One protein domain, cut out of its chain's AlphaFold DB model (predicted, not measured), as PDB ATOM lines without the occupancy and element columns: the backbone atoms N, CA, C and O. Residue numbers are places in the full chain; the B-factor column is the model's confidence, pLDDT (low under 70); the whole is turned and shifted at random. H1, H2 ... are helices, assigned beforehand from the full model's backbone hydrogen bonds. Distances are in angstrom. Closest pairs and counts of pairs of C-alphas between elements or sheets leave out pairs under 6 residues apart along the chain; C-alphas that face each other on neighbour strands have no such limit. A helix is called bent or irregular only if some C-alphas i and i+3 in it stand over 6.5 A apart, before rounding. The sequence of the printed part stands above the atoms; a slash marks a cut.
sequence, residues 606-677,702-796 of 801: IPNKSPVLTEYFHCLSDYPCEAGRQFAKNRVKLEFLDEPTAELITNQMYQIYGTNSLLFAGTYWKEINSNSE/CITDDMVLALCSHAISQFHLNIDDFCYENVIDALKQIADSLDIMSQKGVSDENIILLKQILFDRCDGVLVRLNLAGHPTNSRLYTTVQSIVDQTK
ATOM      1  N   ILE A 606       0.840  38.838  61.144       92.31
ATOM      2  CA  ILE A 606       1.472  37.741  60.393       92.31
ATOM      3  C   ILE A 606       0.449  36.915  59.608       92.31
ATOM      4  O   ILE A 606      -0.708  36.830  60.030       92.31
ATOM      5  N   PRO A 607       0.854  36.272  58.491       89.12
ATOM      6  CA  PRO A 607      -0.067  35.509  57.646       89.12
ATOM      7  C   PRO A 607      -0.713  34.320  58.363       89.12
ATOM      8  O   PRO A 607      -1.863  33.988  58.088       89.12
ATOM      9  N   ASN A 608       0.028  33.666  59.263       88.69
ATOM     10  CA  ASN A 608      -0.437  32.503  60.009       88.69
ATOM     11  C   ASN A 608       0.027  32.576  61.470       88.69
ATOM     12  O   ASN A 608       1.217  32.458  61.755       88.69
ATOM     13  N   LYS A 609      -0.926  32.727  62.397       91.94
ATOM     14  CA  LYS A 609      -0.652  32.808  63.840       91.94
ATOM     15  C   LYS A 609      -0.528  31.452  64.531       91.94
ATOM     16  O   LYS A 609      -0.017  31.411  65.644       91.94
ATOM     17  N   SER A 610      -0.936  30.352  63.898       91.75
ATOM     18  CA  SER A 610      -0.907  29.018  64.512       91.75
ATOM     19  C   SER A 610       0.476  28.594  65.019       91.75
ATOM     20  O   SER A 610       0.564  28.306  66.206       91.75
ATOM     21  N   PRO A 611       1.567  28.604  64.217       93.12
ATOM     22  CA  PRO A 611       2.880  28.165  64.709       93.12
ATOM     23  C   PRO A 611       3.396  29.027  65.868       93.12
ATOM     24  O   PRO A 611       4.026  28.520  66.790       93.12
ATOM     25  N   VAL A 612       3.084  30.323  65.842       95.44
ATOM     26  CA  VAL A 612       3.452  31.278  66.889       95.44
ATOM     27  C   VAL A 612       2.664  31.020  68.179       95.44
ATOM     28  O   VAL A 612       3.240  31.051  69.261       95.44
ATOM     29  N   LEU A 613       1.367  30.709  68.081       95.88
ATOM     30  CA  LEU A 613       0.554  30.316  69.234       95.88
ATOM     31  C   LEU A 613       1.022  28.993  69.845       95.88
ATOM     32  O   LEU A 613       1.119  28.894  71.064       95.88
ATOM     33  N   THR A 614       1.335  27.992  69.020       95.31
ATOM     34  CA  THR A 614       1.868  26.710  69.495       95.31
ATOM     35  C   THR A 614       3.169  26.910  70.271       95.31
ATOM     36  O   THR A 614       3.304  26.403  71.381       95.31
ATOM     37  N   GLU A 615       4.107  27.684  69.719       96.25
ATOM     38  CA  GLU A 615       5.396  27.960  70.363       96.25
ATOM     39  C   GLU A 615       5.228  28.791  71.650       96.25
ATOM     40  O   GLU A 615       5.910  28.549  72.643       96.25
ATOM     41  N   TYR A 616       4.253  29.706  71.697       97.38
ATOM     42  CA  TYR A 616       3.907  30.414  72.932       97.38
ATOM     43  C   TYR A 616       3.443  29.463  74.045       97.38
ATOM     44  O   TYR A 616       3.877  29.594  75.189       97.38
ATOM     45  N   PHE A 617       2.600  28.477  73.730       97.25
ATOM     46  CA  PHE A 617       2.191  27.484  74.726       97.25
ATOM     47  C   PHE A 617       3.332  26.540  75.123       97.25
ATOM     48  O   PHE A 617       3.381  26.122  76.276       97.25
ATOM     49  N   HIS A 618       4.290  26.258  74.232       95.62
ATOM     50  CA  HIS A 618       5.519  25.548  74.607       95.62
ATOM     51  C   HIS A 618       6.357  26.337  75.623       95.62
ATOM     52  O   HIS A 618       6.799  25.754  76.615       95.62
ATOM     53  N   CYS A 619       6.501  27.657  75.440       94.12
ATOM     54  CA  CYS A 619       7.140  28.553  76.416       94.12
ATOM     55  C   CYS A 619       6.448  28.505  77.797       94.12
ATOM     56  O   CYS A 619       7.096  28.689  78.824       94.12
ATOM     57  N   LEU A 620       5.145  28.196  77.837       95.81
ATOM     58  CA  LEU A 620       4.364  28.033  79.067       95.81
ATOM     59  C   LEU A 620       4.111  26.572  79.474       95.81
ATOM     60  O   LEU A 620       3.171  26.318  80.224       95.81
ATOM     61  N   SER A 621       4.885  25.603  78.983       94.38
ATOM     62  CA  SER A 621       4.601  24.171  79.189       94.38
ATOM     63  C   SER A 621       4.534  23.747  80.667       94.38
ATOM     64  O   SER A 621       3.636  22.988  81.032       94.38
ATOM     65  N   ASP A 622       5.387  24.314  81.523       93.38
ATOM     66  CA  ASP A 622       5.397  24.070  82.977       93.38
ATOM     67  C   ASP A 622       4.414  24.954  83.774       93.38
ATOM     68  O   ASP A 622       4.329  24.845  85.000       93.38
ATOM     69  N   TYR A 623       3.637  25.798  83.082       95.12
ATOM     70  CA  TYR A 623       2.746  26.809  83.669       95.12
ATOM     71  C   TYR A 623       1.305  26.717  83.123       95.12
ATOM     72  O   TYR A 623       0.792  27.668  82.515       95.12
ATOM     73  N   PRO A 624       0.624  25.564  83.257       96.00
ATOM     74  CA  PRO A 624      -0.733  25.377  82.747       96.00
ATOM     75  C   PRO A 624      -1.752  26.373  83.328       96.00
ATOM     76  O   PRO A 624      -2.665  26.782  82.604       96.00
ATOM     77  N   CYS A 625      -1.628  26.787  84.594       96.12
ATOM     78  CA  CYS A 625      -2.527  27.782  85.183       96.12
ATOM     79  C   CYS A 625      -2.281  29.167  84.575       96.12
ATOM     80  O   CYS A 625      -3.240  29.829  84.163       96.12
ATOM     81  N   GLU A 626      -1.019  29.588  84.439       96.19
ATOM     82  CA  GLU A 626      -0.661  30.823  83.737       96.19
ATOM     83  C   GLU A 626      -1.198  30.841  82.307       96.19
ATOM     84  O   GLU A 626      -1.815  31.822  81.885       96.19
ATOM     85  N   ALA A 627      -1.003  29.750  81.567       97.06
ATOM     86  CA  ALA A 627      -1.482  29.623  80.199       97.06
ATOM     87  C   ALA A 627      -3.008  29.776  80.125       97.06
ATOM     88  O   ALA A 627      -3.511  30.527  79.284       97.06
ATOM     89  N   GLY A 628      -3.745  29.146  81.050       96.75
ATOM     90  CA  GLY A 628      -5.198  29.299  81.163       96.75
ATOM     91  C   GLY A 628      -5.611  30.748  81.432       96.75
ATOM     92  O   GLY A 628      -6.524  31.271  80.788       96.75
ATOM     93  N   ARG A 629      -4.893  31.434  82.329       96.06
ATOM     94  CA  ARG A 629      -5.118  32.849  82.661       96.06
ATOM     95  C   ARG A 629      -4.864  33.772  81.466       96.06
ATOM     96  O   ARG A 629      -5.676  34.652  81.185       96.06
ATOM     97  N   GLN A 630      -3.757  33.582  80.752       96.12
ATOM     98  CA  GLN A 630      -3.401  34.375  79.569       96.12
ATOM     99  C   GLN A 630      -4.412  34.178  78.439       96.12
ATOM    100  O   GLN A 630      -4.833  35.156  77.812       96.12
ATOM    101  N   PHE A 631      -4.848  32.934  78.220       96.00
ATOM    102  CA  PHE A 631      -5.862  32.595  77.225       96.00
ATOM    103  C   PHE A 631      -7.213  33.247  77.542       96.00
ATOM    104  O   PHE A 631      -7.836  33.833  76.657       96.00
ATOM    105  N   ALA A 632      -7.624  33.242  78.816       95.19
ATOM    106  CA  ALA A 632      -8.839  33.919  79.269       95.19
ATOM    107  C   ALA A 632      -8.768  35.438  79.063       95.19
ATOM    108  O   ALA A 632      -9.686  36.027  78.487       95.19
ATOM    109  N   LYS A 633      -7.661  36.076  79.468       94.38
ATOM    110  CA  LYS A 633      -7.455  37.528  79.318       94.38
ATOM    111  C   LYS A 633      -7.459  37.989  77.859       94.38
ATOM    112  O   LYS A 633      -7.894  39.101  77.572       94.38
ATOM    113  N   ASN A 634      -7.006  37.141  76.938       94.12
ATOM    114  CA  ASN A 634      -6.877  37.471  75.516       94.12
ATOM    115  C   ASN A 634      -7.960  36.848  74.626       94.12
ATOM    116  O   ASN A 634      -7.848  36.896  73.402       94.12
ATOM    117  N   ARG A 635      -9.032  36.316  75.220       91.12
ATOM    118  CA  ARG A 635     -10.125  35.622  74.526       91.12
ATOM    119  C   ARG A 635     -10.653  36.357  73.288       91.12
ATOM    120  O   ARG A 635     -10.782  35.750  72.232       91.12
ATOM    121  N   VAL A 636     -10.935  37.654  73.408       88.19
ATOM    122  CA  VAL A 636     -11.498  38.478  72.315       88.19
ATOM    123  C   VAL A 636     -10.513  38.610  71.146       88.19
ATOM    124  O   VAL A 636     -10.895  38.622  69.982       88.19
ATOM    125  N   LYS A 637      -9.206  38.634  71.428       90.00
ATOM    126  CA  LYS A 637      -8.160  38.737  70.395       90.00
ATOM    127  C   LYS A 637      -7.938  37.424  69.632       90.00
ATOM    128  O   LYS A 637      -7.175  37.415  68.668       90.00
ATOM    129  N   LEU A 638      -8.589  36.335  70.043       89.81
ATOM    130  CA  LEU A 638      -8.512  35.007  69.425       89.81
ATOM    131  C   LEU A 638      -9.686  34.716  68.472       89.81
ATOM    132  O   LEU A 638      -9.774  33.620  67.930       89.81
ATOM    133  N   GLU A 639     -10.560  35.691  68.205       83.81
ATOM    134  CA  GLU A 639     -11.710  35.542  67.294       83.81
ATOM    135  C   GLU A 639     -11.330  35.262  65.829       83.81
ATOM    136  O   GLU A 639     -12.178  34.872  65.034       83.81
ATOM    137  N   PHE A 640     -10.055  35.426  65.461       86.06
ATOM    138  CA  PHE A 640      -9.561  35.073  64.128       86.06
ATOM    139  C   PHE A 640      -9.465  33.554  63.894       86.06
ATOM    140  O   PHE A 640      -9.252  33.137  62.756       86.06
ATOM    141  N   LEU A 641      -9.553  32.736  64.950       89.62
ATOM    142  CA  LEU A 641      -9.487  31.281  64.845       89.62
ATOM    143  C   LEU A 641     -10.757  30.745  64.171       89.62
ATOM    144  O   LEU A 641     -11.866  30.982  64.646       89.62
ATOM    145  N   ASP A 642     -10.591  29.999  63.079       89.50
ATOM    146  CA  ASP A 642     -11.655  29.185  62.489       89.50
ATOM    147  C   ASP A 642     -11.681  27.776  63.111       89.50
ATOM    148  O   ASP A 642     -10.747  27.376  63.808       89.50
ATOM    149  N   GLU A 643     -12.757  27.012  62.888       88.06
ATOM    150  CA  GLU A 643     -12.922  25.674  63.487       88.06
ATOM    151  C   GLU A 643     -11.739  24.720  63.214       88.06
ATOM    152  O   GLU A 643     -11.242  24.129  64.175       88.06
ATOM    153  N   PRO A 644     -11.212  24.590  61.976       91.44
ATOM    154  CA  PRO A 644     -10.066  23.715  61.713       91.44
ATOM    155  C   PRO A 644      -8.795  24.148  62.452       91.44
ATOM    156  O   PRO A 644      -8.048  23.306  62.955       91.44
ATOM    157  N   THR A 645      -8.532  25.456  62.525       90.50
ATOM    158  CA  THR A 645      -7.345  25.980  63.211       90.50
ATOM    159  C   THR A 645      -7.479  25.840  64.724       90.50
ATOM    160  O   THR A 645      -6.518  25.461  65.394       90.50
ATOM    161  N   ALA A 646      -8.677  26.070  65.262       92.56
ATOM    162  CA  ALA A 646      -8.998  25.843  66.664       92.56
ATOM    163  C   ALA A 646      -8.821  24.367  67.061       92.56
ATOM    164  O   ALA A 646      -8.216  24.085  68.096       92.56
ATOM    165  N   GLU A 647      -9.272  23.419  66.234       93.62
ATOM    166  CA  GLU A 647      -9.076  21.982  66.470       93.62
ATOM    167  C   GLU A 647      -7.584  21.606  66.466       93.62
ATOM    168  O   GLU A 647      -7.111  20.909  67.368       93.62
ATOM    169  N   LEU A 648      -6.817  22.111  65.492       93.56
ATOM    170  CA  LEU A 648      -5.373  21.886  65.417       93.56
ATOM    171  C   LEU A 648      -4.650  22.393  66.674       93.56
ATOM    172  O   LEU A 648      -3.882  21.643  67.277       93.56
ATOM    173  N   ILE A 649      -4.915  23.637  67.082       94.06
ATOM    174  CA  ILE A 649      -4.288  24.246  68.263       94.06
ATOM    175  C   ILE A 649      -4.715  23.509  69.533       94.06
ATOM    176  O   ILE A 649      -3.872  23.240  70.381       94.06
ATOM    177  N   THR A 650      -5.981  23.106  69.649       95.62
ATOM    178  CA  THR A 650      -6.472  22.321  70.796       95.62
ATOM    179  C   THR A 650      -5.707  21.004  70.933       95.62
ATOM    180  O   THR A 650      -5.248  20.661  72.024       95.62
ATOM    181  N   ASN A 651      -5.503  20.289  69.824       95.25
ATOM    182  CA  ASN A 651      -4.727  19.048  69.815       95.25
ATOM    183  C   ASN A 651      -3.258  19.282  70.205       95.25
ATOM    184  O   ASN A 651      -2.685  18.483  70.942       95.25
ATOM    185  N   GLN A 652      -2.650  20.379  69.748       95.75
ATOM    186  CA  GLN A 652      -1.280  20.743  70.121       95.75
ATOM    187  C   GLN A 652      -1.167  21.144  71.596       95.75
ATOM    188  O   GLN A 652      -0.269  20.673  72.285       95.75
ATOM    189  N   MET A 653      -2.101  21.942  72.115       96.94
ATOM    190  CA  MET A 653      -2.158  22.287  73.538       96.94
ATOM    191  C   MET A 653      -2.282  21.036  74.405       96.94
ATOM    192  O   MET A 653      -1.613  20.930  75.428       96.94
ATOM    193  N   TYR A 654      -3.074  20.050  73.979       96.50
ATOM    194  CA  TYR A 654      -3.138  18.776  74.683       96.50
ATOM    195  C   TYR A 654      -1.811  18.008  74.647       96.50
ATOM    196  O   TYR A 654      -1.433  17.403  75.644       96.50
ATOM    197  N   GLN A 655      -1.079  18.032  73.529       96.25
ATOM    198  CA  GLN A 655       0.256  17.425  73.455       96.25
ATOM    199  C   GLN A 655       1.260  18.101  74.397       96.25
ATOM    200  O   GLN A 655       2.159  17.427  74.892       96.25
ATOM    201  N   ILE A 656       1.094  19.401  74.654       96.25
ATOM    202  CA  ILE A 656       1.934  20.181  75.570       96.25
ATOM    203  C   ILE A 656       1.568  19.886  77.029       96.25
ATOM    204  O   ILE A 656       2.427  19.515  77.819       96.25
ATOM    205  N   TYR A 657       0.290  20.030  77.388       95.56
ATOM    206  CA  TYR A 657      -0.150  20.003  78.786       95.56
ATOM    207  C   TYR A 657      -0.634  18.632  79.268       95.56
ATOM    208  O   TYR A 657      -0.711  18.393  80.472       95.56
ATOM    209  N   GLY A 658      -1.013  17.722  78.371       95.06
ATOM    210  CA  GLY A 658      -1.587  16.422  78.725       95.06
ATOM    211  C   GLY A 658      -2.743  16.556  79.720       95.06
ATOM    212  O   GLY A 658      -3.675  17.337  79.518       95.06
ATOM    213  N   THR A 659      -2.666  15.838  80.841       92.50
ATOM    214  CA  THR A 659      -3.658  15.909  81.929       92.50
ATOM    215  C   THR A 659      -3.666  17.247  82.672       92.50
ATOM    216  O   THR A 659      -4.697  17.614  83.237       92.50
ATOM    217  N   ASN A 660      -2.575  18.023  82.630       94.50
ATOM    218  CA  ASN A 660      -2.523  19.363  83.228       94.50
ATOM    219  C   ASN A 660      -3.418  20.369  82.488       94.50
ATOM    220  O   ASN A 660      -3.727  21.433  83.017       94.50
ATOM    221  N   SER A 661      -3.948  19.995  81.323       96.56
ATOM    222  CA  SER A 661      -5.046  20.697  80.656       96.56
ATOM    223  C   SER A 661      -6.266  20.944  81.559       96.56
ATOM    224  O   SER A 661      -7.017  21.893  81.337       96.56
ATOM    225  N   LEU A 662      -6.481  20.119  82.593       96.56
ATOM    226  CA  LEU A 662      -7.540  20.345  83.582       96.56
ATOM    227  C   LEU A 662      -7.295  21.610  84.418       96.56
ATOM    228  O   LEU A 662      -8.241  22.334  84.726       96.56
ATOM    229  N   LEU A 663      -6.032  21.895  84.755       96.50
ATOM    230  CA  LEU A 663      -5.624  23.107  85.469       96.50
ATOM    231  C   LEU A 663      -5.752  24.340  84.581       96.50
ATOM    232  O   LEU A 663      -6.290  25.361  85.018       96.50
ATOM    233  N   PHE A 664      -5.337  24.207  83.318       97.38
ATOM    234  CA  PHE A 664      -5.548  25.220  82.289       97.38
ATOM    235  C   PHE A 664      -7.031  25.600  82.203       97.38
ATOM    236  O   PHE A 664      -7.385  26.770  82.345       97.38
ATOM    237  N   ALA A 665      -7.911  24.609  82.033       96.88
ATOM    238  CA  ALA A 665      -9.343  24.835  81.876       96.88
ATOM    239  C   ALA A 665      -9.980  25.432  83.141       96.88
ATOM    240  O   ALA A 665     -10.726  26.409  83.064       96.88
ATOM    241  N   GLY A 666      -9.640  24.890  84.317       95.69
ATOM    242  CA  GLY A 666     -10.110  25.408  85.601       95.69
ATOM    243  C   GLY A 666      -9.728  26.874  85.814       95.69
ATOM    244  O   GLY A 666     -10.577  27.683  86.191       95.69
ATOM    245  N   THR A 667      -8.478  27.234  85.518       95.50
ATOM    246  CA  THR A 667      -7.983  28.611  85.666       95.50
ATOM    247  C   THR A 667      -8.595  29.551  84.633       95.50
ATOM    248  O   THR A 667      -9.036  30.640  84.996       95.50
ATOM    249  N   TYR A 668      -8.722  29.110  83.379       96.38
ATOM    250  CA  TYR A 668      -9.403  29.857  82.321       96.38
ATOM    251  C   TYR A 668     -10.823  30.271  82.739       96.38
ATOM    252  O   TYR A 668     -11.185  31.447  82.668       96.38
ATOM    253  N   TRP A 669     -11.631  29.329  83.237       94.88
ATOM    254  CA  TRP A 669     -13.003  29.645  83.637       94.88
ATOM    255  C   TRP A 669     -13.084  30.489  84.911       94.88
ATOM    256  O   TRP A 669     -13.966  31.348  84.999       94.88
ATOM    257  N   LYS A 670     -12.184  30.280  85.883       93.94
ATOM    258  CA  LYS A 670     -12.103  31.119  87.091       93.94
ATOM    259  C   LYS A 670     -11.831  32.578  86.728       93.94
ATOM    260  O   LYS A 670     -12.556  33.449  87.201       93.94
ATOM    261  N   GLU A 671     -10.870  32.819  85.838       93.50
ATOM    262  CA  GLU A 671     -10.496  34.161  85.376       93.50
ATOM    263  C   GLU A 671     -11.643  34.856  84.615       93.50
ATOM    264  O   GLU A 671     -11.888  36.052  84.775       93.50
ATOM    265  N   ILE A 672     -12.406  34.109  83.808       90.75
ATOM    266  CA  ILE A 672     -13.594  34.653  83.130       90.75
ATOM    267  C   ILE A 672     -14.665  35.065  84.141       90.75
ATOM    268  O   ILE A 672     -15.255  36.140  84.014       90.75
ATOM    269  N   ASN A 673     -14.919  34.230  85.148       85.94
ATOM    270  CA  ASN A 673     -15.934  34.526  86.151       85.94
ATOM    271  C   ASN A 673     -15.529  35.729  87.030       85.94
ATOM    272  O   ASN A 673     -16.361  36.610  87.250       85.94
ATOM    273  N   SER A 674     -14.264  35.848  87.450       79.94
ATOM    274  CA  SER A 674     -13.792  36.998  88.244       79.94
ATOM    275  C   SER A 674     -13.918  38.338  87.510       79.94
ATOM    276  O   SER A 674     -14.247  39.353  88.130       79.94
ATOM    277  N   ASN A 675     -13.727  38.347  86.186       62.59
ATOM    278  CA  ASN A 675     -13.910  39.542  85.355       62.59
ATOM    279  C   ASN A 675     -15.391  39.949  85.227       62.59
ATOM    280  O   ASN A 675     -15.702  41.138  85.131       62.59
ATOM    281  N   SER A 676     -16.323  38.989  85.286       58.50
ATOM    282  CA  SER A 676     -17.763  39.287  85.291       58.50
ATOM    283  C   SER A 676     -18.256  39.885  86.622       58.50
ATOM    284  O   SER A 676     -19.146  40.733  86.624       58.50
ATOM    285  N   GLU A 677     -17.638  39.527  87.752       49.56
ATOM    286  CA  GLU A 677     -17.990  40.057  89.080       49.56
ATOM    287  C   GLU A 677     -17.416  41.458  89.357       49.56
ATOM    288  O   GLU A 677     -18.086  42.297  89.963       49.56
ATOM    289  N   CYS A 702     -18.518  31.062  71.867       80.00
ATOM    290  CA  CYS A 702     -17.187  31.515  71.497       80.00
ATOM    291  C   CYS A 702     -16.289  30.312  71.248       80.00
ATOM    292  O   CYS A 702     -16.242  29.393  72.064       80.00
ATOM    293  N   ILE A 703     -15.557  30.337  70.137       87.38
ATOM    294  CA  ILE A 703     -14.713  29.220  69.709       87.38
ATOM    295  C   ILE A 703     -13.662  28.833  70.759       87.38
ATOM    296  O   ILE A 703     -13.343  27.663  70.918       87.38
ATOM    297  N   THR A 704     -13.176  29.797  71.541       90.44
ATOM    298  CA  THR A 704     -12.242  29.557  72.649       90.44
ATOM    299  C   THR A 704     -12.876  28.752  73.783       90.44
ATOM    300  O   THR A 704     -12.222  27.864  74.317       90.44
ATOM    301  N   ASP A 705     -14.152  28.986  74.115       91.12
ATOM    302  CA  ASP A 705     -14.866  28.182  75.115       91.12
ATOM    303  C   ASP A 705     -15.031  26.733  74.630       91.12
ATOM    304  O   ASP A 705     -14.845  25.802  75.412       91.12
ATOM    305  N   ASP A 706     -15.304  26.542  73.333       92.06
ATOM    306  CA  ASP A 706     -15.363  25.218  72.701       92.06
ATOM    307  C   ASP A 706     -13.998  24.509  72.736       92.06
ATOM    308  O   ASP A 706     -13.931  23.326  73.073       92.06
ATOM    309  N   MET A 707     -12.904  25.230  72.455       94.69
ATOM    310  CA  MET A 707     -11.537  24.700  72.560       94.69
ATOM    311  C   MET A 707     -11.228  24.236  73.986       94.69
ATOM    312  O   MET A 707     -10.776  23.108  74.180       94.69
ATOM    313  N   VAL A 708     -11.501  25.069  74.998       95.94
ATOM    314  CA  VAL A 708     -11.241  24.717  76.405       95.94
ATOM    315  C   VAL A 708     -12.110  23.542  76.854       95.94
ATOM    316  O   VAL A 708     -11.622  22.647  77.549       95.94
ATOM    317  N   LEU A 709     -13.375  23.492  76.432       95.25
ATOM    318  CA  LEU A 709     -14.272  22.378  76.735       95.25
ATOM    319  C   LEU A 709     -13.793  21.062  76.102       95.25
ATOM    320  O   LEU A 709     -13.803  20.020  76.769       95.25
ATOM    321  N   ALA A 710     -13.357  21.101  74.839       94.31
ATOM    322  CA  ALA A 710     -12.800  19.948  74.136       94.31
ATOM    323  C   ALA A 710     -11.499  19.469  74.795       94.31
ATOM    324  O   ALA A 710     -11.356  18.277  75.079       94.31
ATOM    325  N   LEU A 711     -10.600  20.403  75.119       95.44
ATOM    326  CA  LEU A 711      -9.341  20.140  75.810       95.44
ATOM    327  C   LEU A 711      -9.577  19.476  77.176       95.44
ATOM    328  O   LEU A 711      -8.990  18.436  77.479       95.44
ATOM    329  N   CYS A 712     -10.491  20.035  77.976       96.12
ATOM    330  CA  CYS A 712     -10.877  19.501  79.279       96.12
ATOM    331  C   CYS A 712     -11.476  18.092  79.152       96.12
ATOM    332  O   CYS A 712     -11.029  17.162  79.819       96.12
ATOM    333  N   SER A 713     -12.435  17.900  78.242       93.81
ATOM    334  CA  SER A 713     -13.088  16.600  78.033       93.81
ATOM    335  C   SER A 713     -12.098  15.521  77.588       93.81
ATOM    336  O   SER A 713     -12.159  14.386  78.067       93.81
ATOM    337  N   HIS A 714     -11.158  15.872  76.708       94.12
ATOM    338  CA  HIS A 714     -10.112  14.953  76.281       94.12
ATOM    339  C   HIS A 714      -9.175  14.588  77.441       94.12
ATOM    340  O   HIS A 714      -8.922  13.400  77.665       94.12
ATOM    341  N   ALA A 715      -8.760  15.572  78.242       95.12
ATOM    342  CA  ALA A 715      -7.918  15.355  79.415       95.12
ATOM    343  C   ALA A 715      -8.580  14.474  80.482       95.12
ATOM    344  O   ALA A 715      -7.913  13.591  81.015       95.12
ATOM    345  N   ILE A 716      -9.885  14.631  80.742       94.25
ATOM    346  CA  ILE A 716     -10.631  13.745  81.654       94.25
ATOM    347  C   ILE A 716     -10.599  12.298  81.147       94.25
ATOM    348  O   ILE A 716     -10.343  11.380  81.924       94.25
ATOM    349  N   SER A 717     -10.809  12.085  79.842       90.62
ATOM    350  CA  SER A 717     -10.860  10.735  79.258       90.62
ATOM    351  C   SER A 717      -9.545   9.955  79.378       90.62
ATOM    352  O   SER A 717      -9.555   8.725  79.359       90.62
ATOM    353  N   GLN A 718      -8.421  10.666  79.494       92.19
ATOM    354  CA  GLN A 718      -7.079  10.102  79.630       92.19
ATOM    355  C   GLN A 718      -6.509  10.276  81.047       92.19
ATOM    356  O   GLN A 718      -5.357   9.916  81.290       92.19
ATOM    357  N   PHE A 719      -7.287  10.826  81.987       91.81
ATOM    358  CA  PHE A 719      -6.807  11.130  83.328       91.81
ATOM    359  C   PHE A 719      -6.507   9.844  84.096       91.81
ATOM    360  O   PHE A 719      -7.384   9.011  84.338       91.81
ATOM    361  N   HIS A 720      -5.252   9.687  84.500       87.56
ATOM    362  CA  HIS A 720      -4.791   8.548  85.275       87.56
ATOM    363  C   HIS A 720      -3.968   9.033  86.462       87.56
ATOM    364  O   HIS A 720      -3.130   9.916  86.315       87.56
ATOM    365  N   LEU A 721      -4.214   8.439  87.629       87.38
ATOM    366  CA  LEU A 721      -3.539   8.789  88.870       87.38
ATOM    367  C   LEU A 721      -3.065   7.519  89.580       87.38
ATOM    368  O   LEU A 721      -3.871   6.640  89.929       87.38
ATOM    369  N   ASN A 722      -1.756   7.434  89.793       85.94
ATOM    370  CA  ASN A 722      -1.084   6.387  90.543       85.94
ATOM    371  C   ASN A 722      -0.829   6.830  91.982       85.94
ATOM    372  O   ASN A 722      -0.765   8.008  92.309       85.94
ATOM    373  N   ILE A 723      -0.677   5.855  92.880       77.44
ATOM    374  CA  ILE A 723      -0.422   6.155  94.297       77.44
ATOM    375  C   ILE A 723       0.976   6.758  94.487       77.44
ATOM    376  O   ILE A 723       1.165   7.584  95.375       77.44
ATOM    377  N   ASP A 724       1.931   6.383  93.636       80.38
ATOM    378  CA  ASP A 724       3.292   6.916  93.686       80.38
ATOM    379  C   ASP A 724       3.335   8.414  93.338       80.38
ATOM    380  O   ASP A 724       4.209   9.123  93.834       80.38
ATOM    381  N   ASP A 725       2.345   8.929  92.598       83.19
ATOM    382  CA  ASP A 725       2.257  10.348  92.234       83.19
ATOM    383  C   ASP A 725       2.055  11.247  93.470       83.19
ATOM    384  O   ASP A 725       2.500  12.391  93.494       83.19
ATOM    385  N   PHE A 726       1.479  10.712  94.554       82.94
ATOM    386  CA  PHE A 726       1.316  11.420  95.832       82.94
ATOM    387  C   PHE A 726       2.634  11.606  96.599       82.94
ATOM    388  O   PHE A 726       2.647  12.256  97.646       82.94
ATOM    389  N   CYS A 727       3.748  11.055  96.107       74.81
ATOM    390  CA  CYS A 727       5.075  11.379  96.630       74.81
ATOM    391  C   CYS A 727       5.512  12.801  96.248       74.81
ATOM    392  O   CYS A 727       6.408  13.353  96.890       74.81
ATOM    393  N   TYR A 728       4.885  13.394  95.228       77.19
ATOM    394  CA  TYR A 728       5.200  14.724  94.730       77.19
ATOM    395  C   TYR A 728       4.134  15.728  95.188       77.19
ATOM    396  O   TYR A 728       2.951  15.607  94.878       77.19
ATOM    397  N   GLU A 729       4.535  16.733  95.964       74.88
ATOM    398  CA  GLU A 729       3.575  17.682  96.548       74.88
ATOM    399  C   GLU A 729       2.895  18.593  95.526       74.88
ATOM    400  O   GLU A 729       1.717  18.901  95.689       74.88
ATOM    401  N   ASN A 730       3.598  18.964  94.453       78.12
ATOM    402  CA  ASN A 730       3.023  19.702  93.327       78.12
ATOM    403  C   ASN A 730       1.843  18.946  92.695       78.12
ATOM    404  O   ASN A 730       0.853  19.571  92.322       78.12
ATOM    405  N   VAL A 731       1.887  17.609  92.655       84.62
ATOM    406  CA  VAL A 731       0.752  16.795  92.198       84.62
ATOM    407  C   VAL A 731      -0.431  16.937  93.152       84.62
ATOM    408  O   VAL A 731      -1.544  17.173  92.706       84.62
ATOM    409  N   ILE A 732      -0.226  16.844  94.465       86.25
ATOM    410  CA  ILE A 732      -1.323  16.956  95.443       86.25
ATOM    411  C   ILE A 732      -2.001  18.327  95.369       86.25
ATOM    412  O   ILE A 732      -3.229  18.416  95.421       86.25
ATOM    413  N   ASP A 733      -1.214  19.390  95.227       83.75
ATOM    414  CA  ASP A 733      -1.743  20.741  95.066       83.75
ATOM    415  C   ASP A 733      -2.500  20.893  93.735       83.75
ATOM    416  O   ASP A 733      -3.598  21.450  93.716       83.75
ATOM    417  N   ALA A 734      -1.983  20.325  92.642       89.25
ATOM    418  CA  ALA A 734      -2.685  20.266  91.363       89.25
ATOM    419  C   ALA A 734      -4.030  19.529  91.478       89.25
ATOM    420  O   ALA A 734      -5.060  20.035  91.036       89.25
ATOM    421  N   LEU A 735      -4.058  18.369  92.142       92.75
ATOM    422  CA  LEU A 735      -5.293  17.622  92.397       92.75
ATOM    423  C   LEU A 735      -6.288  18.444  93.217       92.75
ATOM    424  O   LEU A 735      -7.486  18.410  92.933       92.75
ATOM    425  N   LYS A 736      -5.806  19.213  94.198       92.25
ATOM    426  CA  LYS A 736      -6.654  20.124  94.971       92.25
ATOM    427  C   LYS A 736      -7.266  21.208  94.083       92.25
ATOM    428  O   LYS A 736      -8.470  21.434  94.163       92.25
ATOM    429  N   GLN A 737      -6.475  21.826  93.207       92.12
ATOM    430  CA  GLN A 737      -6.968  22.840  92.271       92.12
ATOM    431  C   GLN A 737      -7.972  22.273  91.257       92.12
ATOM    432  O   GLN A 737      -8.955  22.947  90.932       92.12
ATOM    433  N   ILE A 738      -7.760  21.039  90.785       94.44
ATOM    434  CA  ILE A 738      -8.714  20.316  89.934       94.44
ATOM    435  C   ILE A 738     -10.017  20.081  90.705       94.44
ATOM    436  O   ILE A 738     -11.084  20.409  90.190       94.44
ATOM    437  N   ALA A 739      -9.940  19.582  91.944       94.06
ATOM    438  CA  ALA A 739     -11.108  19.351  92.792       94.06
ATOM    439  C   ALA A 739     -11.908  20.644  93.036       94.06
ATOM    440  O   ALA A 739     -13.127  20.654  92.875       94.06
ATOM    441  N   ASP A 740     -11.221  21.760  93.297       93.44
ATOM    442  CA  ASP A 740     -11.832  23.090  93.446       93.44
ATOM    443  C   ASP A 740     -12.454  23.637  92.154       93.44
ATOM    444  O   ASP A 740     -13.188  24.624  92.187       93.44
ATOM    445  N   SER A 741     -12.154  23.029  91.006       93.81
ATOM    446  CA  SER A 741     -12.663  23.449  89.701       93.81
ATOM    447  C   SER A 741     -13.804  22.558  89.184       93.81
ATOM    448  O   SER A 741     -14.346  22.828  88.115       93.81
ATOM    449  N   LEU A 742     -14.219  21.525  89.927       93.31
ATOM    450  CA  LEU A 742     -15.261  20.587  89.481       93.31
ATOM    451  C   LEU A 742     -16.629  21.255  89.277       93.31
ATOM    452  O   LEU A 742     -17.315  20.975  88.293       93.31
ATOM    453  N   ASP A 743     -17.020  22.156  90.178       91.50
ATOM    454  CA  ASP A 743     -18.322  22.827  90.095       91.50
ATOM    455  C   ASP A 743     -18.384  23.774  88.891       91.50
ATOM    456  O   ASP A 743     -19.372  23.791  88.154       91.50
ATOM    457  N   ILE A 744     -17.303  24.521  88.640       92.44
ATOM    458  CA  ILE A 744     -17.221  25.411  87.478       92.44
ATOM    459  C   ILE A 744     -17.131  24.616  86.167       92.44
ATOM    460  O   ILE A 744     -17.766  25.005  85.191       92.44
ATOM    461  N   MET A 745     -16.442  23.468  86.149       92.88
ATOM    462  CA  MET A 745     -16.416  22.551  85.001       92.88
ATOM    463  C   MET A 745     -17.827  22.083  84.618       92.88
ATOM    464  O   MET A 745     -18.201  22.146  83.447       92.88
ATOM    465  N   SER A 746     -18.633  21.668  85.602       91.50
ATOM    466  CA  SER A 746     -20.025  21.253  85.380       91.50
ATOM    467  C   SER A 746     -20.881  22.404  84.831       91.50
ATOM    468  O   SER A 746     -21.581  22.241  83.833       91.50
ATOM    469  N   GLN A 747     -20.757  23.607  85.405       90.69
ATOM    470  CA  GLN A 747     -21.486  24.797  84.940       90.69
ATOM    471  C   GLN A 747     -21.132  25.213  83.504       90.69
ATOM    472  O   GLN A 747     -21.960  25.811  82.818       90.69
ATOM    473  N   LYS A 748     -19.908  24.921  83.045       90.06
ATOM    474  CA  LYS A 748     -19.397  25.306  81.719       90.06
ATOM    475  C   LYS A 748     -19.572  24.215  80.653       90.06
ATOM    476  O   LYS A 748     -19.048  24.360  79.553       90.06
ATOM    477  N   GLY A 749     -20.347  23.167  80.941       88.88
ATOM    478  CA  GLY A 749     -20.812  22.203  79.938       88.88
ATOM    479  C   GLY A 749     -19.989  20.920  79.813       88.88
ATOM    480  O   GLY A 749     -20.202  20.167  78.863       88.88
ATOM    481  N   VAL A 750     -19.076  20.635  80.751       92.12
ATOM    482  CA  VAL A 750     -18.457  19.302  80.855       92.12
ATOM    483  C   VAL A 750     -19.546  18.286  81.216       92.12
ATOM    484  O   VAL A 750     -20.339  18.531  82.123       92.12
ATOM    485  N   SER A 751     -19.606  17.152  80.507       92.88
ATOM    486  CA  SER A 751     -20.672  16.161  80.706       92.88
ATOM    487  C   SER A 751     -20.687  15.596  82.130       92.88
ATOM    488  O   SER A 751     -19.636  15.347  82.723       92.88
ATOM    489  N   ASP A 752     -21.885  15.318  82.654       91.88
ATOM    490  CA  ASP A 752     -22.047  14.706  83.981       91.88
ATOM    491  C   ASP A 752     -21.281  13.380  84.093       91.88
ATOM    492  O   ASP A 752     -20.680  13.101  85.127       91.88
ATOM    493  N   GLU A 753     -21.229  12.591  83.013       92.69
ATOM    494  CA  GLU A 753     -20.437  11.357  82.939       92.69
ATOM    495  C   GLU A 753     -18.942  11.617  83.190       92.69
ATOM    496  O   GLU A 753     -18.322  10.912  83.988       92.69
ATOM    497  N   ASN A 754     -18.374  12.659  82.572       92.62
ATOM    498  CA  ASN A 754     -16.972  13.038  82.752       92.62
ATOM    499  C   ASN A 754     -16.704  13.586  84.162       92.62
ATOM    500  O   ASN A 754     -15.691  13.239  84.772       92.62
ATOM    501  N   ILE A 755     -17.612  14.399  84.712       93.62
ATOM    502  CA  ILE A 755     -17.492  14.915  86.086       93.62
ATOM    503  C   ILE A 755     -17.550  13.774  87.105       93.62
ATOM    504  O   ILE A 755     -16.738  13.732  88.031       93.62
ATOM    505  N   ILE A 756     -18.483  12.834  86.935       93.38
ATOM    506  CA  ILE A 756     -18.608  11.652  87.794       93.38
ATOM    507  C   ILE A 756     -17.341  10.799  87.700       93.38
ATOM    508  O   ILE A 756     -16.809  10.413  88.739       93.38
ATOM    509  N   LEU A 757     -16.832  10.548  86.491       92.94
ATOM    510  CA  LEU A 757     -15.594   9.794  86.284       92.94
ATOM    511  C   LEU A 757     -14.410  10.444  87.014       92.94
ATOM    512  O   LEU A 757     -13.699   9.769  87.758       92.94
ATOM    513  N   LEU A 758     -14.221  11.756  86.853       93.75
ATOM    514  CA  LEU A 758     -13.131  12.479  87.507       93.75
ATOM    515  C   LEU A 758     -13.277  12.463  89.039       93.75
ATOM    516  O   LEU A 758     -12.302  12.188  89.739       93.75
ATOM    517  N   LYS A 759     -14.494  12.675  89.565       94.69
ATOM    518  CA  LYS A 759     -14.790  12.552  91.004       94.69
ATOM    519  C   LYS A 759     -14.458  11.158  91.536       94.69
ATOM    520  O   LYS A 759     -13.815  11.063  92.574       94.69
ATOM    521  N   GLN A 760     -14.834  10.094  90.821       93.69
ATOM    522  CA  GLN A 760     -14.516   8.712  91.204       93.69
ATOM    523  C   GLN A 760     -13.006   8.472  91.268       93.69
ATOM    524  O   GLN A 760     -12.516   7.960  92.272       93.69
ATOM    525  N   ILE A 761     -12.258   8.886  90.238       92.62
ATOM    526  CA  ILE A 761     -10.800   8.704  90.199       92.62
ATOM    527  C   ILE A 761     -10.130   9.432  91.371       92.62
ATOM    528  O   ILE A 761      -9.296   8.840  92.062       92.62
ATOM    529  N   LEU A 762     -10.498  10.695  91.610       93.69
ATOM    530  CA  LEU A 762      -9.947  11.493  92.706       93.69
ATOM    531  C   LEU A 762     -10.308  10.900  94.073       93.69
ATOM    532  O   LEU A 762      -9.414  10.735  94.904       93.69
ATOM    533  N   PHE A 763     -11.576  10.538  94.286       94.31
ATOM    534  CA  PHE A 763     -12.061   9.953  95.535       94.31
ATOM    535  C   PHE A 763     -11.344   8.637  95.846       94.31
ATOM    536  O   PHE A 763     -10.702   8.526  96.888       94.31
ATOM    537  N   ASP A 764     -11.378   7.668  94.925       91.56
ATOM    538  CA  ASP A 764     -10.828   6.326  95.143       91.56
ATOM    539  C   ASP A 764      -9.324   6.363  95.446       91.56
ATOM    540  O   ASP A 764      -8.810   5.587  96.261       91.56
ATOM    541  N   ARG A 765      -8.584   7.254  94.774       93.06
ATOM    542  CA  ARG A 765      -7.136   7.388  94.971       93.06
ATOM    543  C   ARG A 765      -6.803   8.139  96.252       93.06
ATOM    544  O   ARG A 765      -5.969   7.654  97.016       93.06
ATOM    545  N   CYS A 766      -7.459   9.267  96.517       91.69
ATOM    546  CA  CYS A 766      -7.202  10.063  97.715       91.69
ATOM    547  C   CYS A 766      -7.648   9.336  98.994       91.69
ATOM    548  O   CYS A 766      -6.908   9.343  99.976       91.69
ATOM    549  N   ASP A 767      -8.786   8.635  98.978       92.19
ATOM    550  CA  ASP A 767      -9.241   7.806 100.103       92.19
ATOM    551  C   ASP A 767      -8.248   6.668 100.383       92.19
ATOM    552  O   ASP A 767      -7.799   6.475 101.515       92.19
ATOM    553  N   GLY A 768      -7.779   5.989  99.329       89.31
ATOM    554  CA  GLY A 768      -6.725   4.982  99.443       89.31
ATOM    555  C   GLY A 768      -5.426   5.524 100.056       89.31
ATOM    556  O   GLY A 768      -4.779   4.835 100.853       89.31
ATOM    557  N   VAL A 769      -5.047   6.765  99.730       89.25
ATOM    558  CA  VAL A 769      -3.891   7.452 100.327       89.25
ATOM    559  C   VAL A 769      -4.145   7.792 101.795       89.25
ATOM    560  O   VAL A 769      -3.280   7.506 102.623       89.25
ATOM    561  N   LEU A 770      -5.322   8.305 102.162       90.19
ATOM    562  CA  LEU A 770      -5.676   8.578 103.563       90.19
ATOM    563  C   LEU A 770      -5.638   7.317 104.422       90.19
ATOM    564  O   LEU A 770      -5.107   7.347 105.532       90.19
ATOM    565  N   VAL A 771      -6.139   6.190 103.911       90.25
ATOM    566  CA  VAL A 771      -6.051   4.898 104.605       90.25
ATOM    567  C   VAL A 771      -4.590   4.526 104.859       90.25
ATOM    568  O   VAL A 771      -4.244   4.137 105.973       90.25
ATOM    569  N   ARG A 772      -3.705   4.691 103.867       88.88
ATOM    570  CA  ARG A 772      -2.265   4.420 104.027       88.88
ATOM    571  C   ARG A 772      -1.601   5.366 105.027       88.88
ATOM    572  O   ARG A 772      -0.836   4.894 105.864       88.88
ATOM    573  N   LEU A 773      -1.915   6.661 104.978       86.88
ATOM    574  CA  LEU A 773      -1.411   7.656 105.929       86.88
ATOM    575  C   LEU A 773      -1.846   7.322 107.363       86.88
ATOM    576  O   LEU A 773      -1.017   7.331 108.272       86.88
ATOM    577  N   ASN A 774      -3.110   6.940 107.554       87.69
ATOM    578  CA  ASN A 774      -3.640   6.504 108.845       87.69
ATOM    579  C   ASN A 774      -2.959   5.225 109.351       87.69
ATOM    580  O   ASN A 774      -2.551   5.161 110.510       87.69
ATOM    581  N   LEU A 775      -2.780   4.217 108.488       89.38
ATOM    582  CA  LEU A 775      -2.081   2.972 108.838       89.38
ATOM    583  C   LEU A 775      -0.604   3.203 109.182       89.38
ATOM    584  O   LEU A 775      -0.062   2.511 110.042       89.38
ATOM    585  N   ALA A 776       0.034   4.180 108.538       84.69
ATOM    586  CA  ALA A 776       1.409   4.583 108.816       84.69
ATOM    587  C   ALA A 776       1.548   5.470 110.070       84.69
ATOM    588  O   ALA A 776       2.666   5.821 110.442       84.69
ATOM    589  N   GLY A 777       0.443   5.838 110.730       82.88
ATOM    590  CA  GLY A 777       0.454   6.715 111.903       82.88
ATOM    591  C   GLY A 777       0.810   8.171 111.583       82.88
ATOM    592  O   GLY A 777       1.343   8.872 112.441       82.88
ATOM    593  N   HIS A 778       0.550   8.629 110.355       79.19
ATOM    594  CA  HIS A 778       0.824  10.003 109.942       79.19
ATOM    595  C   HIS A 778      -0.079  10.998 110.707       79.19
ATOM    596  O   HIS A 778      -1.259  10.708 110.913       79.19
ATOM    597  N   PRO A 779       0.413  12.185 111.122       80.38
ATOM    598  CA  PRO A 779      -0.401  13.143 111.868       80.38
ATOM    599  C   PRO A 779      -1.618  13.630 111.066       80.38
ATOM    600  O   PRO A 779      -1.467  14.167 109.966       80.38
ATOM    601  N   THR A 780      -2.814  13.531 111.652       82.62
ATOM    602  CA  THR A 780      -4.082  13.985 111.040       82.62
ATOM    603  C   THR A 780      -4.140  15.496 110.826       82.62
ATOM    604  O   THR A 780      -4.872  15.976 109.972       82.62
ATOM    605  N   ASN A 781      -3.342  16.253 111.583       78.38
ATOM    606  CA  ASN A 781      -3.246  17.710 111.460       78.38
ATOM    607  C   ASN A 781      -2.183  18.144 110.434       78.38
ATOM    608  O   ASN A 781      -1.918  19.335 110.295       78.38
ATOM    609  N   SER A 782      -1.513  17.198 109.766       75.69
ATOM    610  CA  SER A 782      -0.531  17.535 108.734       75.69
ATOM    611  C   SER A 782      -1.217  18.093 107.490       75.69
ATOM    612  O   SER A 782      -2.283  17.620 107.102       75.69
ATOM    613  N   ARG A 783      -0.558  19.046 106.818       75.31
ATOM    614  CA  ARG A 783      -1.057  19.660 105.581       75.31
ATOM    615  C   ARG A 783      -1.438  18.624 104.525       75.31
ATOM    616  O   ARG A 783      -2.520  18.705 103.960       75.31
ATOM    617  N   LEU A 784      -0.568  17.636 104.296       81.31
ATOM    618  CA  LEU A 784      -0.824  16.534 103.368       81.31
ATOM    619  C   LEU A 784      -2.153  15.842 103.692       81.31
ATOM    620  O   LEU A 784      -3.017  15.733 102.828       81.31
ATOM    621  N   TYR A 785      -2.333  15.434 104.952       87.06
ATOM    622  CA  TYR A 785      -3.559  14.779 105.396       87.06
ATOM    623  C   TYR A 785      -4.776  15.682 105.187       87.06
ATOM    624  O   TYR A 785      -5.765  15.248 104.605       87.06
ATOM    625  N   THR A 786      -4.704  16.948 105.604       89.19
ATOM    626  CA  THR A 786      -5.827  17.887 105.486       89.19
ATOM    627  C   THR A 786      -6.182  18.207 104.033       89.19
ATOM    628  O   THR A 786      -7.363  18.303 103.710       89.19
ATOM    629  N   THR A 787      -5.193  18.330 103.141       88.56
ATOM    630  CA  THR A 787      -5.425  18.589 101.712       88.56
ATOM    631  C   THR A 787      -6.069  17.380 101.046       88.56
ATOM    632  O   THR A 787      -7.089  17.528 100.376       88.56
ATOM    633  N   VAL A 788      -5.530  16.176 101.270       90.50
ATOM    634  CA  VAL A 788      -6.086  14.941 100.697       90.50
ATOM    635  C   VAL A 788      -7.485  14.664 101.257       90.50
ATOM    636  O   VAL A 788      -8.386  14.327 100.493       90.50
ATOM    637  N   GLN A 789      -7.710  14.887 102.557       92.56
ATOM    638  CA  GLN A 789      -9.040  14.791 103.170       92.56
ATOM    639  C   GLN A 789     -10.025  15.767 102.525       92.56
ATOM    640  O   GLN A 789     -11.127  15.367 102.162       92.56
ATOM    641  N   SER A 790      -9.616  17.018 102.305       94.06
ATOM    642  CA  SER A 790     -10.460  18.002 101.630       94.06
ATOM    643  C   SER A 790     -10.831  17.579 100.207       94.06
ATOM    644  O   SER A 790     -11.957  17.841  99.792       94.06
ATOM    645  N   ILE A 791      -9.923  16.935  99.463       94.12
ATOM    646  CA  ILE A 791     -10.223  16.409  98.122       94.12
ATOM    647  C   ILE A 791     -11.267  15.291  98.215       94.12
ATOM    648  O   ILE A 791     -12.239  15.302  97.463       94.12
ATOM    649  N   VAL A 792     -11.109  14.351  99.153       93.81
ATOM    650  CA  VAL A 792     -12.080  13.263  99.380       93.81
ATOM    651  C   VAL A 792     -13.460  13.818  99.726       93.81
ATOM    652  O   VAL A 792     -14.459  13.381  99.155       93.81
ATOM    653  N   ASP A 793     -13.522  14.819 100.600       92.75
ATOM    654  CA  ASP A 793     -14.785  15.428 101.016       92.75
ATOM    655  C   ASP A 793     -15.494  16.136  99.844       92.75
ATOM    656  O   ASP A 793     -16.710  16.018  99.707       92.75
ATOM    657  N   GLN A 794     -14.743  16.807  98.959       91.94
ATOM    658  CA  GLN A 794     -15.275  17.477  97.759       91.94
ATOM    659  C   GLN A 794     -15.701  16.503  96.646       91.94
ATOM    660  O   GLN A 794     -16.579  16.809  95.837       91.94
ATOM    661  N   THR A 795     -15.071  15.331  96.578       92.12
ATOM    662  CA  THR A 795     -15.266  14.358  95.487       92.12
ATOM    663  C   THR A 795     -16.216  13.225  95.850       92.12
ATOM    664  O   THR A 795     -16.564  12.410  94.995       92.12
ATOM    665  N   LYS A 796     -16.696  13.192  97.095       88.75
ATOM    666  CA  LYS A 796     -17.652  12.201  97.574       88.75
ATOM    667  C   LYS A 796     -18.944  12.253  96.759       88.75
ATOM    668  O   LYS A 796     -19.654  13.256  96.738       88.75
TER     669      LYS A 796
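Overview. This is residues 606 to 677 and 702 to 796 of the 801 residues of an uncharacterized protein of Tritrichomonas foetus (UniProt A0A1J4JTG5). A rod of helices has two halves that meet at H4b, an arm crossing its middle. At one end H4a lies between H1 and H5, with H2 packed along H4b; at the other end H7, H9 and H10 make a loose bundle whose centres form a triangle, and H9 runs from the middle of the rod out to that end. The printed part has 167 residues with ten named helices, H1 to H10 in order along the chain, and no named strand; the class is all helix. The whole is compact, with a radius of gyration of the C-alphas of 17.1 A, and spans 61 by 29 by 28 A.

Arrangement. The longest helix, H4, residues 643 to 677, was assigned as one helix by its hydrogen bonds but is bent, with C-alphas 656 and 659 9.5 A apart. Its arms, H4a, residues 643 to 656, and H4b, residues 659 to 677, stand at a steep tilt of 60 degrees. H2, residues 624 to 633, touches H4b, with closest C-alphas Gly 628 and Phe 664 4.2 A apart, the same way at 35.1 degrees, only just a steep tilt. H5, residues 703 to 717, touches residues 659 to 665 of H4b, with closest C-alphas Thr 659 and Ala 715 5.0 A apart. H5 also touches H4a at a steep tilt of 42 degrees, with closest C-alphas Thr 650 and Met 707 5.9 A apart. H1, residues 610 to 619, touches H4a the same way at a shallow tilt of 22 degrees, with closest C-alphas His 618 and Ile 656 6.5 A apart. H3, residues 635 to 638, is close to H5 but not clearly touching, with closest C-alphas Arg 635 and Thr 704 6.7 A apart. H7, residues 729 to 739, touches residues 662 to 666 of H4b, with closest C-alphas Leu 663 and Ile 738 6.1 A apart. H7, H9, residues 752 to 775, and H10, residues 783 to 795, form an up and down bundle, each helix running against the one before it. H9 and H10 are a hairpin, with closest C-alphas Lys 759 and Thr 795 4.9 A apart, at 34 degrees, only just a shallow tilt. H7 and H9 only just touch, with 3 pairs of C-alphas within 8 A, the closest being Leu 735 and Leu 762 at 7.7 A. H8, residues 742 to 747, forms a hairpin with H9, with closest C-alphas Ser 746 and Ile 755 6.9 A apart. H6, residues 723 to 727, only just touches H9, with 3 pairs of C-alphas within 8 A, the closest being Ile 723 and Arg 765 at 6.9 A. H1 and H10 are apart. Every O i to N i+4 pair is within hydrogen-bond range in H1, H2, H4a, H5, H7, H8, H9 and H10; H4b has 14 of 15, H6 has 0 of 1 but 2 of 2 O i to N i+3 pairs, and H3 is too short for such a pair.

Along the chain. H1 begins at C-alpha 610, (-0.907, 29.018, 64.512). From first to last C-alpha, H4a measures 19.9 A, H4b 29.0 A, H5 21.2 A, H9 34.0 A and H10 18.2 A. H4b begins at C-alpha 659, (-3.658, 15.909, 81.929), and H10 ends at C-alpha 795, (-15.266, 14.358, 95.487).

Size, cuts and confidence. The two C-alphas farthest apart are those of Pro 607 and Gly 777, at 61.4 A. Residues 678 to 701 are not printed, and C-alphas 677 and 702 are 19.6 A apart across this cut, which lies between H4 and H5. Of the links that are printed whole, H9 to H10 is short and the others are tight. The mean pLDDT of the printed part is 90.5, and residues 675 to 677 are under 70.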